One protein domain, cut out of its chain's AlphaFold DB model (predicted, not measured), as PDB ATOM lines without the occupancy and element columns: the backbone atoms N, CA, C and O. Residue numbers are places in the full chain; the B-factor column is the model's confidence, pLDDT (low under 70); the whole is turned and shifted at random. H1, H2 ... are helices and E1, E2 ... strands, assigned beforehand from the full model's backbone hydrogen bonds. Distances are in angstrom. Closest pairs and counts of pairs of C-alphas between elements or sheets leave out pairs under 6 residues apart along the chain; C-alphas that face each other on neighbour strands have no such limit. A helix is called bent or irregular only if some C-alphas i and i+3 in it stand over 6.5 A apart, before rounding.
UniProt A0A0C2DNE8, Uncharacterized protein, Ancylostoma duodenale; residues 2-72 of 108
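Overview. This is residues 2 to 72 of the 108 residues of an uncharacterized protein of Ancylostoma duodenale (UniProt A0A0C2DNE8). A bent two-stranded hairpin, E1 and E2, has the short helix H1 beside it, and H2 follows H1 round a corner; from there a long arm, residues 48 to 72, sticks out and has H3 at its far end. The body is small and the arm makes the length, with H3 meeting no other named element. The printed part has 71 residues, with two named strands followed by three named helices, in the order E1, E2, H1, H2, H3; the sheet is E1 - E2, antiparallel, and the class is mixed, helices and strands. The whole is extended, with a radius of gyration of the C-alphas of 19.5 A, and spans 54 by 30 by 17 A, only just elongated.

Along the chain. E1 is residues 5 to 13, beginning at C-alpha 5 at (144.733, 147.660, 94.184), 22.2 A from first to last C-alpha. E2 is residues 16 to 24, 22.8 A long. H1 is residues 33 to 37, 5.9 A long. H2 is residues 40 to 49, beginning at C-alpha 40 at (126.485, 127.411, 95.857), 14.3 A long. H3 is residues 59 to 68, 14.1 A long, ending at C-alpha 68 at (158.116, 99.649, 86.662).

Arrangement. E1 and E2 form a hairpin with a tight link of 2 residues, and their directions stand at 155 degrees. C-alphas 12 and 17 face each other at 4.3 A. N 11 and O 18 are within hydrogen-bond range at 2.8 A, as are N 22 and O 7 at 2.8 A. E1 bends by 70 degrees at residue 10, and E2 bends by 65 degrees at residue 19. The closest C-alphas of E2 and H1 are those of Gly 20 and Trp 35, 7.1 A apart. H1 and H2 only just touch, with 3 pairs of C-alphas within 8 A, and they touch only at the corner by their tight link; the closest C-alphas are those of Gln 37 and Ser 43, 4.9 A apart. H2 is apart from E1 and E2. H3 is apart from E1, E2, H1 and H2. In H1, H2 and H3 every O i to N i+4 pair is within hydrogen-bond range.

Size, cuts and confidence. The two C-alphas farthest apart are those of Gly 15 and Glu 71, at 55.4 A. Residues 48 to 72, of which 59 to 68 belong to H3, stand free; the body without them has 46 residues and spans 30 by 21 by 11 A. The printed part has no cut and no long link. The mean pLDDT of the printed part is 80.4, and residues 28 to 32 and 50 to 58 are under 70.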
ATOM      1  N   LYS A   2     149.601 140.994  87.811       79.31
ATOM      2  CA  LYS A   2     149.931 142.199  88.602       79.31
ATOM      3  C   LYS A   2     148.648 142.860  89.126       79.31
ATOM      4  O   LYS A   2     147.789 143.210  88.324       79.31
ATOM      5  N   ILE A   3     148.536 143.028  90.443       84.75
ATOM      6  CA  ILE A   3     147.407 143.692  91.115       84.75
ATOM      7  C   ILE A   3     147.789 145.154  91.385       84.75
ATOM      8  O   ILE A   3     148.843 145.420  91.958       84.75
ATOM      9  N   HIS A   4     146.950 146.096  90.960       89.19
ATOM     10  CA  HIS A   4     147.121 147.539  91.174       89.19
ATOM     11  C   HIS A   4     146.433 148.049  92.445       89.19
ATOM     12  O   HIS A   4     146.802 149.102  92.956       89.19
ATOM     13  N   GLY A   5     145.453 147.311  92.964       89.44
ATOM     14  CA  GLY A   5     144.733 147.660  94.184       89.44
ATOM     15  C   GLY A   5     143.652 146.639  94.517       89.44
ATOM     16  O   GLY A   5     143.389 145.726  93.732       89.44
ATOM     17  N   LYS A   6     143.030 146.801  95.686       89.88
ATOM     18  CA  LYS A   6     141.860 146.025  96.105       89.88
ATOM     19  C   LYS A   6     140.873 146.906  96.866       89.88
ATOM     20  O   LYS A   6     141.304 147.816  97.573       89.88
ATOM     21  N   LEU A   7     139.584 146.608  96.757       89.56
ATOM     22  CA  LEU A   7     138.520 147.259  97.527       89.56
ATOM     23  C   LEU A   7     137.610 146.198  98.150       89.56
ATOM     24  O   LEU A   7     137.371 145.172  97.522       89.56
ATOM     25  N   TRP A   8     137.136 146.418  99.375       91.44
ATOM     26  CA  TRP A   8     136.118 145.557  99.982       91.44
ATOM     27  C   TRP A   8     134.738 146.006  99.508       91.44
ATOM     28  O   TRP A   8     134.435 147.198  99.571       91.44
ATOM     29  N   CYS A   9     133.922 145.077  99.022       90.06
ATOM     30  CA  CYS A   9     132.568 145.372  98.570       90.06
ATOM     31  C   CYS A   9     131.602 144.227  98.850       90.06
ATOM     32  O   CYS A   9     131.975 143.052  98.859       90.06
ATOM     33  N   GLU A  10     130.337 144.607  98.982       92.38
ATOM     34  CA  GLU A  10     129.203 143.708  98.833       92.38
ATOM     35  C   GLU A  10     128.915 143.504  97.342       92.38
ATOM     36  O   GLU A  10     128.997 144.440  96.540       92.38
ATOM     37  N   PHE A  11     128.576 142.279  96.962       87.00
ATOM     38  CA  PHE A  11     128.205 141.913  95.603       87.00
ATOM     39  C   PHE A  11     127.039 140.923  95.609       87.00
ATOM     40  O   PHE A  11     126.812 140.201  96.579       87.00
ATOM     41  N   GLU A  12     126.299 140.878  94.503       87.88
ATOM     42  CA  GLU A  12     125.171 139.970  94.309       87.88
ATOM     43  C   GLU A  12     125.360 139.178  93.012       87.88
ATOM     44  O   GLU A  12     125.558 139.754  91.941       87.88
ATOM     45  N   ILE A  13     125.305 137.849  93.105       84.31
ATOM     46  CA  ILE A  13     125.384 136.934  91.961       84.31
ATOM     47  C   ILE A  13     124.150 136.041  92.008       84.31
ATOM     48  O   ILE A  13     123.951 135.327  92.985       84.31
ATOM     49  N   LYS A  14     123.320 136.078  90.955       83.81
ATOM     50  CA  LYS A  14     122.074 135.290  90.846       83.81
ATOM     51  C   LYS A  14     121.158 135.387  92.088       83.81
ATOM     52  O   LYS A  14     120.527 134.412  92.468       83.81
ATOM     53  N   GLY A  15     121.081 136.558  92.724       85.44
ATOM     54  CA  GLY A  15     120.265 136.769  93.926       85.44
ATOM     55  C   GLY A  15     120.955 136.405  95.246       85.44
ATOM     56  O   GLY A  15     120.453 136.762  96.310       85.44
ATOM     57  N   SER A  16     122.122 135.756  95.213       85.19
ATOM     58  CA  SER A  16     122.929 135.504  96.409       85.19
ATOM     59  C   SER A  16     123.854 136.688  96.676       85.19
ATOM     60  O   SER A  16     124.726 137.001  95.860       85.19
ATOM     61  N   ARG A  17     123.674 137.336  97.830       90.31
ATOM     62  CA  ARG A  17     124.537 138.424  98.302       90.31
ATOM     63  C   ARG A  17     125.720 137.888  99.091       90.31
ATOM     64  O   ARG A  17     125.590 136.929  99.849       90.31
ATOM     65  N   SER A  18     126.881 138.493  98.900       87.75
ATOM     66  CA  SER A  18     128.124 138.118  99.574       87.75
ATOM     67  C   SER A  18     129.097 139.290  99.606       87.75
ATOM     68  O   SER A  18     128.929 140.274  98.894       87.75
ATOM     69  N   GLU A  19     130.135 139.174 100.428       90.62
ATOM     70  CA  GLU A  19     131.181 140.188 100.561       90.62
ATOM     71  C   GLU A  19     132.539 139.650 100.123       90.62
ATOM     72  O   GLU A  19     132.841 138.457 100.279       90.62
ATOM     73  N   GLY A  20     133.394 140.520  99.591       88.31
ATOM     74  CA  GLY A  20     134.753 140.150  99.220       88.31
ATOM     75  C   GLY A  20     135.575 141.298  98.657       88.31
ATOM     76  O   GLY A  20     135.102 142.420  98.487       88.31
ATOM     77  N   TYR A  21     136.837 140.998  98.360       88.06
ATOM     78  CA  TYR A  21     137.722 141.951  97.706       88.06
ATOM     79  C   TYR A  21     137.515 141.936  96.192       88.06
ATOM     80  O   TYR A  21     137.592 140.874  95.573       88.06
ATOM     81  N   ALA A  22     137.320 143.109  95.591       85.12
ATOM     82  CA  ALA A  22     137.482 143.300  94.155       85.12
ATOM     83  C   ALA A  22     138.911 143.776  93.882       85.12
ATOM     84  O   ALA A  22     139.363 144.771  94.456       85.12
ATOM     85  N   TYR A  23     139.628 143.062  93.018       85.31
ATOM     86  CA  TYR A  23     141.013 143.365  92.666       85.31
ATOM     87  C   TYR A  23     141.077 144.156  91.360       85.31
ATOM     88  O   TYR A  23     140.429 143.805  90.378       85.31
ATOM     89  N   VAL A  24     141.892 145.210  91.336       84.75
ATOM     90  CA  VAL A  24     142.127 146.020  90.136       84.75
ATOM     91  C   VAL A  24     143.346 145.467  89.410       84.75
ATOM     92  O   VAL A  24     144.452 145.478  89.953       84.75
ATOM     93  N   THR A  25     143.166 144.992  88.182       84.81
ATOM     94  CA  THR A  25     144.226 144.410  87.348       84.81
ATOM     95  C   THR A  25     144.266 145.089  85.972       84.81
ATOM     96  O   THR A  25     143.239 145.578  85.512       84.81
ATOM     97  N   PRO A  26     145.426 145.143  85.284       83.06
ATOM     98  CA  PRO A  26     145.549 145.864  84.008       83.06
ATOM     99  C   PRO A  26     144.843 145.170  82.832       83.06
ATOM    100  O   PRO A  26     144.582 145.792  81.808       83.06
ATOM    101  N   HIS A  27     144.517 143.887  82.980       79.12
ATOM    102  CA  HIS A  27     143.671 143.134  82.060       79.12
ATOM    103  C   HIS A  27     142.491 142.565  82.841       79.12
ATOM    104  O   HIS A  27     142.656 142.241  84.020       79.12
ATOM    105  N   ASN A  28     141.339 142.405  82.186       64.94
ATOM    106  CA  ASN A  28     140.204 141.677  82.750       64.94
ATOM    107  C   ASN A  28     140.632 140.220  82.987       64.94
ATOM    108  O   ASN A  28     140.581 139.412  82.060       64.94
ATOM    109  N   SER A  29     141.079 139.862  84.199       58.69
ATOM    110  CA  SER A  29     141.049 138.449  84.568       58.69
ATOM    111  C   SER A  29     139.606 138.056  84.728       58.69
ATOM    112  O   SER A  29     138.826 138.783  85.343       58.69
ATOM    113  N   LEU A  30     139.301 136.887  84.179       57.34
ATOM    114  CA  LEU A  30     138.119 136.092  84.466       57.34
ATOM    115  C   LEU A  30     137.652 136.362  85.901       57.34
ATOM    116  O   LEU A  30     138.403 136.173  86.858       57.34
ATOM    117  N   LEU A  31     136.452 136.932  85.984       58.16
ATOM    118  CA  LEU A  31     135.807 137.423  87.194       58.16
ATOM    119  C   LEU A  31     135.986 136.448  88.358       58.16
ATOM    120  O   LEU A  31     135.904 135.235  88.179       58.16
ATOM    121  N   GLY A  32     136.248 137.027  89.533       66.19
ATOM    122  CA  GLY A  32     136.736 136.372  90.741       66.19
ATOM    123  C   GLY A  32     136.149 134.991  90.987       66.19
ATOM    124  O   GLY A  32     135.047 134.867  91.513       66.19
ATOM    125  N   LEU A  33     136.937 133.959  90.684       70.62
ATOM    126  CA  LEU A  33     136.642 132.578  91.068       70.62
ATOM    127  C   LEU A  33     136.295 132.488  92.559       70.62
ATOM    128  O   LEU A  33     135.371 131.774  92.915       70.62
ATOM    129  N   GLU A  34     136.947 133.292  93.405       74.50
ATOM    130  CA  GLU A  34     136.627 133.416  94.833       74.50
ATOM    131  C   GLU A  34     135.171 133.836  95.097       74.50
ATOM    132  O   GLU A  34     134.554 133.387  96.057       74.50
ATOM    133  N   TRP A  35     134.607 134.710  94.262       82.50
ATOM    134  CA  TRP A  35     133.220 135.161  94.384       82.50
ATOM    135  C   TRP A  35     132.255 134.122  93.823       82.50
ATOM    136  O   TRP A  35     131.187 133.907  94.389       82.50
ATOM    137  N   ILE A  36     132.646 133.444  92.742       80.00
ATOM    138  CA  ILE A  36     131.833 132.388  92.139       80.00
ATOM    139  C   ILE A  36     131.763 131.162  93.064       80.00
ATOM    140  O   ILE A  36     130.693 130.585  93.224       80.00
ATOM    141  N   GLN A  37     132.864 130.813  93.736       76.62
ATOM    142  CA  GLN A  37     132.923 129.736  94.731       76.62
ATOM    143  C   GLN A  37     132.032 129.994  95.955       76.62
ATOM    144  O   GLN A  37     131.595 129.035  96.585       76.62
ATOM    145  N   LYS A  38     131.749 131.262  96.289       79.69
ATOM    146  CA  LYS A  38     130.850 131.642  97.395       79.69
ATOM    147  C   LYS A  38     129.366 131.480  97.064       79.69
ATOM    148  O   LYS A  38     128.546 131.494  97.975       79.69
ATOM    149  N   ASN A  39     129.010 131.340  95.789       84.69
ATOM    150  CA  ASN A  39     127.646 131.056  95.363       84.69
ATOM    151  C   ASN A  39     127.501 129.543  95.128       84.69
ATOM    152  O   ASN A  39     128.164 128.995  94.248       84.69
ATOM    153  N   GLU A  40     126.646 128.874  95.905       82.50
ATOM    154  CA  GLU A  40     126.485 127.411  95.857       82.50
ATOM    155  C   GLU A  40     126.081 126.905  94.467       82.50
ATOM    156  O   GLU A  40     126.719 125.991  93.943       82.50
ATOM    157  N   ASP A  41     125.100 127.547  93.827       83.69
ATOM    158  CA  ASP A  41     124.629 127.161  92.493       83.69
ATOM    159  C   ASP A  41     125.752 127.264  91.458       83.69
ATOM    160  O   ASP A  41     125.976 126.363  90.648       83.69
ATOM    161  N   MET A  42     126.483 128.377  91.465       82.81
ATOM    162  CA  MET A  42     127.565 128.595  90.514       82.81
ATOM    163  C   MET A  42     128.763 127.681  90.783       82.81
ATOM    164  O   MET A  42     129.361 127.180  89.831       82.81
ATOM    165  N   SER A  43     129.090 127.436  92.053       80.62
ATOM    166  CA  SER A  43     130.114 126.474  92.471       80.62
ATOM    167  C   SER A  43     129.768 125.063  91.984       80.62
ATOM    168  O   SER A  43     130.615 124.396  91.388       80.62
ATOM    169  N   TYR A  44     128.504 124.647  92.125       82.00
ATOM    170  CA  TYR A  44     127.998 123.377  91.603       82.00
ATOM    171  C   TYR A  44     128.167 123.265  90.080       82.00
ATOM    172  O   TYR A  44     128.723 122.282  89.587       82.00
ATOM    173  N   TYR A  45     127.760 124.286  89.319       79.44
ATOM    174  CA  TYR A  45     127.913 124.260  87.861       79.44
ATOM    175  C   TYR A  45     129.380 124.259  87.413       79.44
ATOM    176  O   TYR A  45     129.707 123.576  86.444       79.44
ATOM    177  N   ILE A  46     130.272 124.970  88.112       78.50
ATOM    178  CA  ILE A  46     131.712 124.929  87.818       78.50
ATOM    179  C   ILE A  46     132.274 123.528  88.056       78.50
ATOM    180  O   ILE A  46     132.967 123.016  87.179       78.50
ATOM    181  N   ARG A  47     131.952 122.891  89.187       74.69
ATOM    182  CA  ARG A  47     132.387 121.514  89.482       74.69
ATOM    183  C   ARG A  47     131.844 120.489  88.489       74.69
ATOM    184  O   ARG A  47     132.475 119.472  88.262       74.69
ATOM    185  N   MET A  48     130.688 120.746  87.882       74.25
ATOM    186  CA  MET A  48     130.159 119.902  86.806       74.25
ATOM    187  C   MET A  48     130.862 120.133  85.458       74.25
ATOM    188  O   MET A  48     130.974 119.207  84.659       74.25
ATOM    189  N   MET A  49     131.295 121.366  85.169       71.19
ATOM    190  CA  MET A  49     131.979 121.712  83.914       71.19
ATOM    191  C   MET A  49     133.455 121.317  83.916       71.19
ATOM    192  O   MET A  49     134.007 120.963  82.874       71.19
ATOM    193  N   VAL A  50     134.105 121.417  85.070       68.38
ATOM    194  CA  VAL A  50     135.477 120.965  85.263       68.38
ATOM    195  C   VAL A  50     135.384 119.504  85.665       68.38
ATOM    196  O   VAL A  50     134.760 119.199  86.669       68.38
ATOM    197  N   ALA A  51     135.991 118.590  84.909       60.34
ATOM    198  CA  ALA A  51     136.235 117.249  85.427       60.34
ATOM    199  C   ALA A  51     137.181 117.402  86.627       60.34
ATOM    200  O   ALA A  51     138.394 117.497  86.443       60.34
ATOM    201  N   GLU A  52     136.621 117.567  87.827       60.31
ATOM    202  CA  GLU A  52     137.371 117.666  89.074       60.31
ATOM    203  C   GLU A  52     138.108 116.334  89.239       60.31
ATOM    204  O   GLU A  52     137.534 115.317  89.616       60.31
ATOM    205  N   VAL A  53     139.378 116.316  88.829       59.56
ATOM    206  CA  VAL A  53     140.269 115.183  89.061       59.56
ATOM    207  C   VAL A  53     140.788 115.351  90.478       59.56
ATOM    208  O   VAL A  53     141.799 116.016  90.710       59.56
ATOM    209  N   GLU A  54     140.069 114.771  91.433       62.56
ATOM    210  CA  GLU A  54     140.630 114.501  92.749       62.56
ATOM    211  C   GLU A  54     141.695 113.418  92.560       62.56
ATOM    212  O   GLU A  54     141.407 112.231  92.419       62.56
ATOM    213  N   ALA A  55     142.953 113.843  92.448       60.22
ATOM    214  CA  ALA A  55     144.062 112.917  92.551       60.22
ATOM    215  C   ALA A  55     144.152 112.504  94.020       60.22
ATOM    216  O   ALA A  55     144.671 113.261  94.843       60.22
ATOM    217  N   ASP A  56     143.649 111.312  94.347       61.22
ATOM    218  CA  ASP A  56     144.077 110.641  95.568       61.22
ATOM    219  C   ASP A  56     145.608 110.661  95.563       61.22
ATOM    220  O   ASP A  56     146.241 110.293  94.567       61.22
ATOM    221  N   GLN A  57     146.212 111.113  96.663       62.25
ATOM    222  CA  GLN A  57     147.652 110.984  96.903       62.25
ATOM    223  C   GLN A  57     147.964 109.508  97.171       62.25
ATOM    224  O   GLN A  57     148.399 109.121  98.252       62.25
ATOM    225  N   ASN A  58     147.633 108.653  96.208       64.75
ATOM    226  CA  ASN A  58     147.806 107.228  96.304       64.75
ATOM    227  C   ASN A  58     149.263 106.932  95.966       64.75
ATOM    228  O   ASN A  58     149.621 106.659  94.814       64.75
ATOM    229  N   ASP A  59     150.106 107.064  96.988       73.50
ATOM    230  CA  ASP A  59     151.545 106.821  96.922       73.50
ATOM    231  C   ASP A  59     151.867 105.442  96.320       73.50
ATOM    232  O   ASP A  59     152.908 105.291  95.677       73.50
ATOM    233  N   ASP A  60     150.953 104.471  96.425       83.00
ATOM    234  CA  ASP A  60     151.087 103.140  95.829       83.00
ATOM    235  C   ASP A  60     151.234 103.197  94.303       83.00
ATOM    236  O   ASP A  60     152.086 102.515  93.730       83.00
ATOM    237  N   VAL A  61     150.462 104.054  93.626       84.00
ATOM    238  CA  VAL A  61     150.547 104.204  92.164       84.00
ATOM    239  C   VAL A  61     151.887 104.824  91.779       84.00
ATOM    240  O   VAL A  61     152.539 104.379  90.831       84.00
ATOM    241  N   ALA A  62     152.336 105.828  92.534       83.56
ATOM    242  CA  ALA A  62     153.626 106.464  92.305       83.56
ATOM    243  C   ALA A  62     154.797 105.495  92.557       83.56
ATOM    244  O   ALA A  62     155.773 105.509  91.802       83.56
ATOM    245  N   MET A  63     154.708 104.637  93.581       89.31
ATOM    246  CA  MET A  63     155.714 103.605  93.854       89.31
ATOM    247  C   MET A  63     155.761 102.543  92.756       89.31
ATOM    248  O   MET A  63     156.852 102.222  92.278       89.31
ATOM    249  N   GLU A  64     154.611 102.028  92.319       93.38
ATOM    250  CA  GLU A  64     154.554 101.038  91.238       93.38
ATOM    251  C   GLU A  64     155.092 101.609  89.917       93.38
ATOM    252  O   GLU A  64     155.858 100.935  89.225       93.38
ATOM    253  N   LEU A  65     154.805 102.876  89.597       92.25
ATOM    254  CA  LEU A  65     155.378 103.541  88.420       92.25
ATOM    255  C   LEU A  65     156.900 103.692  88.512       92.25
ATOM    256  O   LEU A  65     157.590 103.377  87.543       92.25
ATOM    257  N   LYS A  66     157.438 104.115  89.663       92.56
ATOM    258  CA  LYS A  66     158.895 104.216  89.872       92.56
ATOM    259  C   LYS A  66     159.594 102.864  89.767       92.56
ATOM    260  O   LYS A  66     160.698 102.783  89.241       92.56
ATOM    261  N   LYS A  67     158.952 101.803  90.256       94.75
ATOM    262  CA  LYS A  67     159.463 100.431  90.176       94.75
ATOM    263  C   LYS A  67     159.406  99.873  88.754       94.75
ATOM    264  O   LYS A  67     160.327  99.174  88.344       94.75
ATOM    265  N   THR A  68     158.336 100.170  88.019       97.12
ATOM    266  CA  THR A  68     158.116  99.649  86.662       97.12
ATOM    267  C   THR A  68     158.938 100.408  85.617       97.12
ATOM    268  O   THR A  68     159.420  99.797  84.667       97.12
ATOM    269  N   TYR A  69     159.133 101.718  85.802       93.31
ATOM    270  CA  TYR A  69     159.800 102.605  84.844       93.31
ATOM    271  C   TYR A  69     160.906 103.453  85.497       93.31
ATOM    272  O   TYR A  69     160.837 104.682  85.440       93.31
ATOM    273  N   PRO A  70     161.933 102.846  86.119       93.25
ATOM    274  CA  PRO A  70     162.951 103.585  86.872       93.25
ATOM    275  C   PRO A  70     163.684 104.630  86.017       93.25
ATOM    276  O   PRO A  70     163.897 105.746  86.475       93.25
ATOM    277  N   GLU A  71     163.951 104.306  84.750       90.75
ATOM    278  CA  GLU A  71     164.607 105.170  83.756       90.75
ATOM    279  C   GLU A  71     163.881 106.504  83.504       90.75
ATOM    280  O   GLU A  71     164.510 107.507  83.178       90.75
ATOM    281  N   VAL A  72     162.554 106.549  83.679       90.44
ATOM    282  CA  VAL A  72     161.757 107.777  83.502       90.44
ATOM    283  C   VAL A  72     161.965 108.749  84.668       90.44
ATOM    284  O   VAL A  72     161.766 109.953  84.511       90.44
TER     285      VAL A  72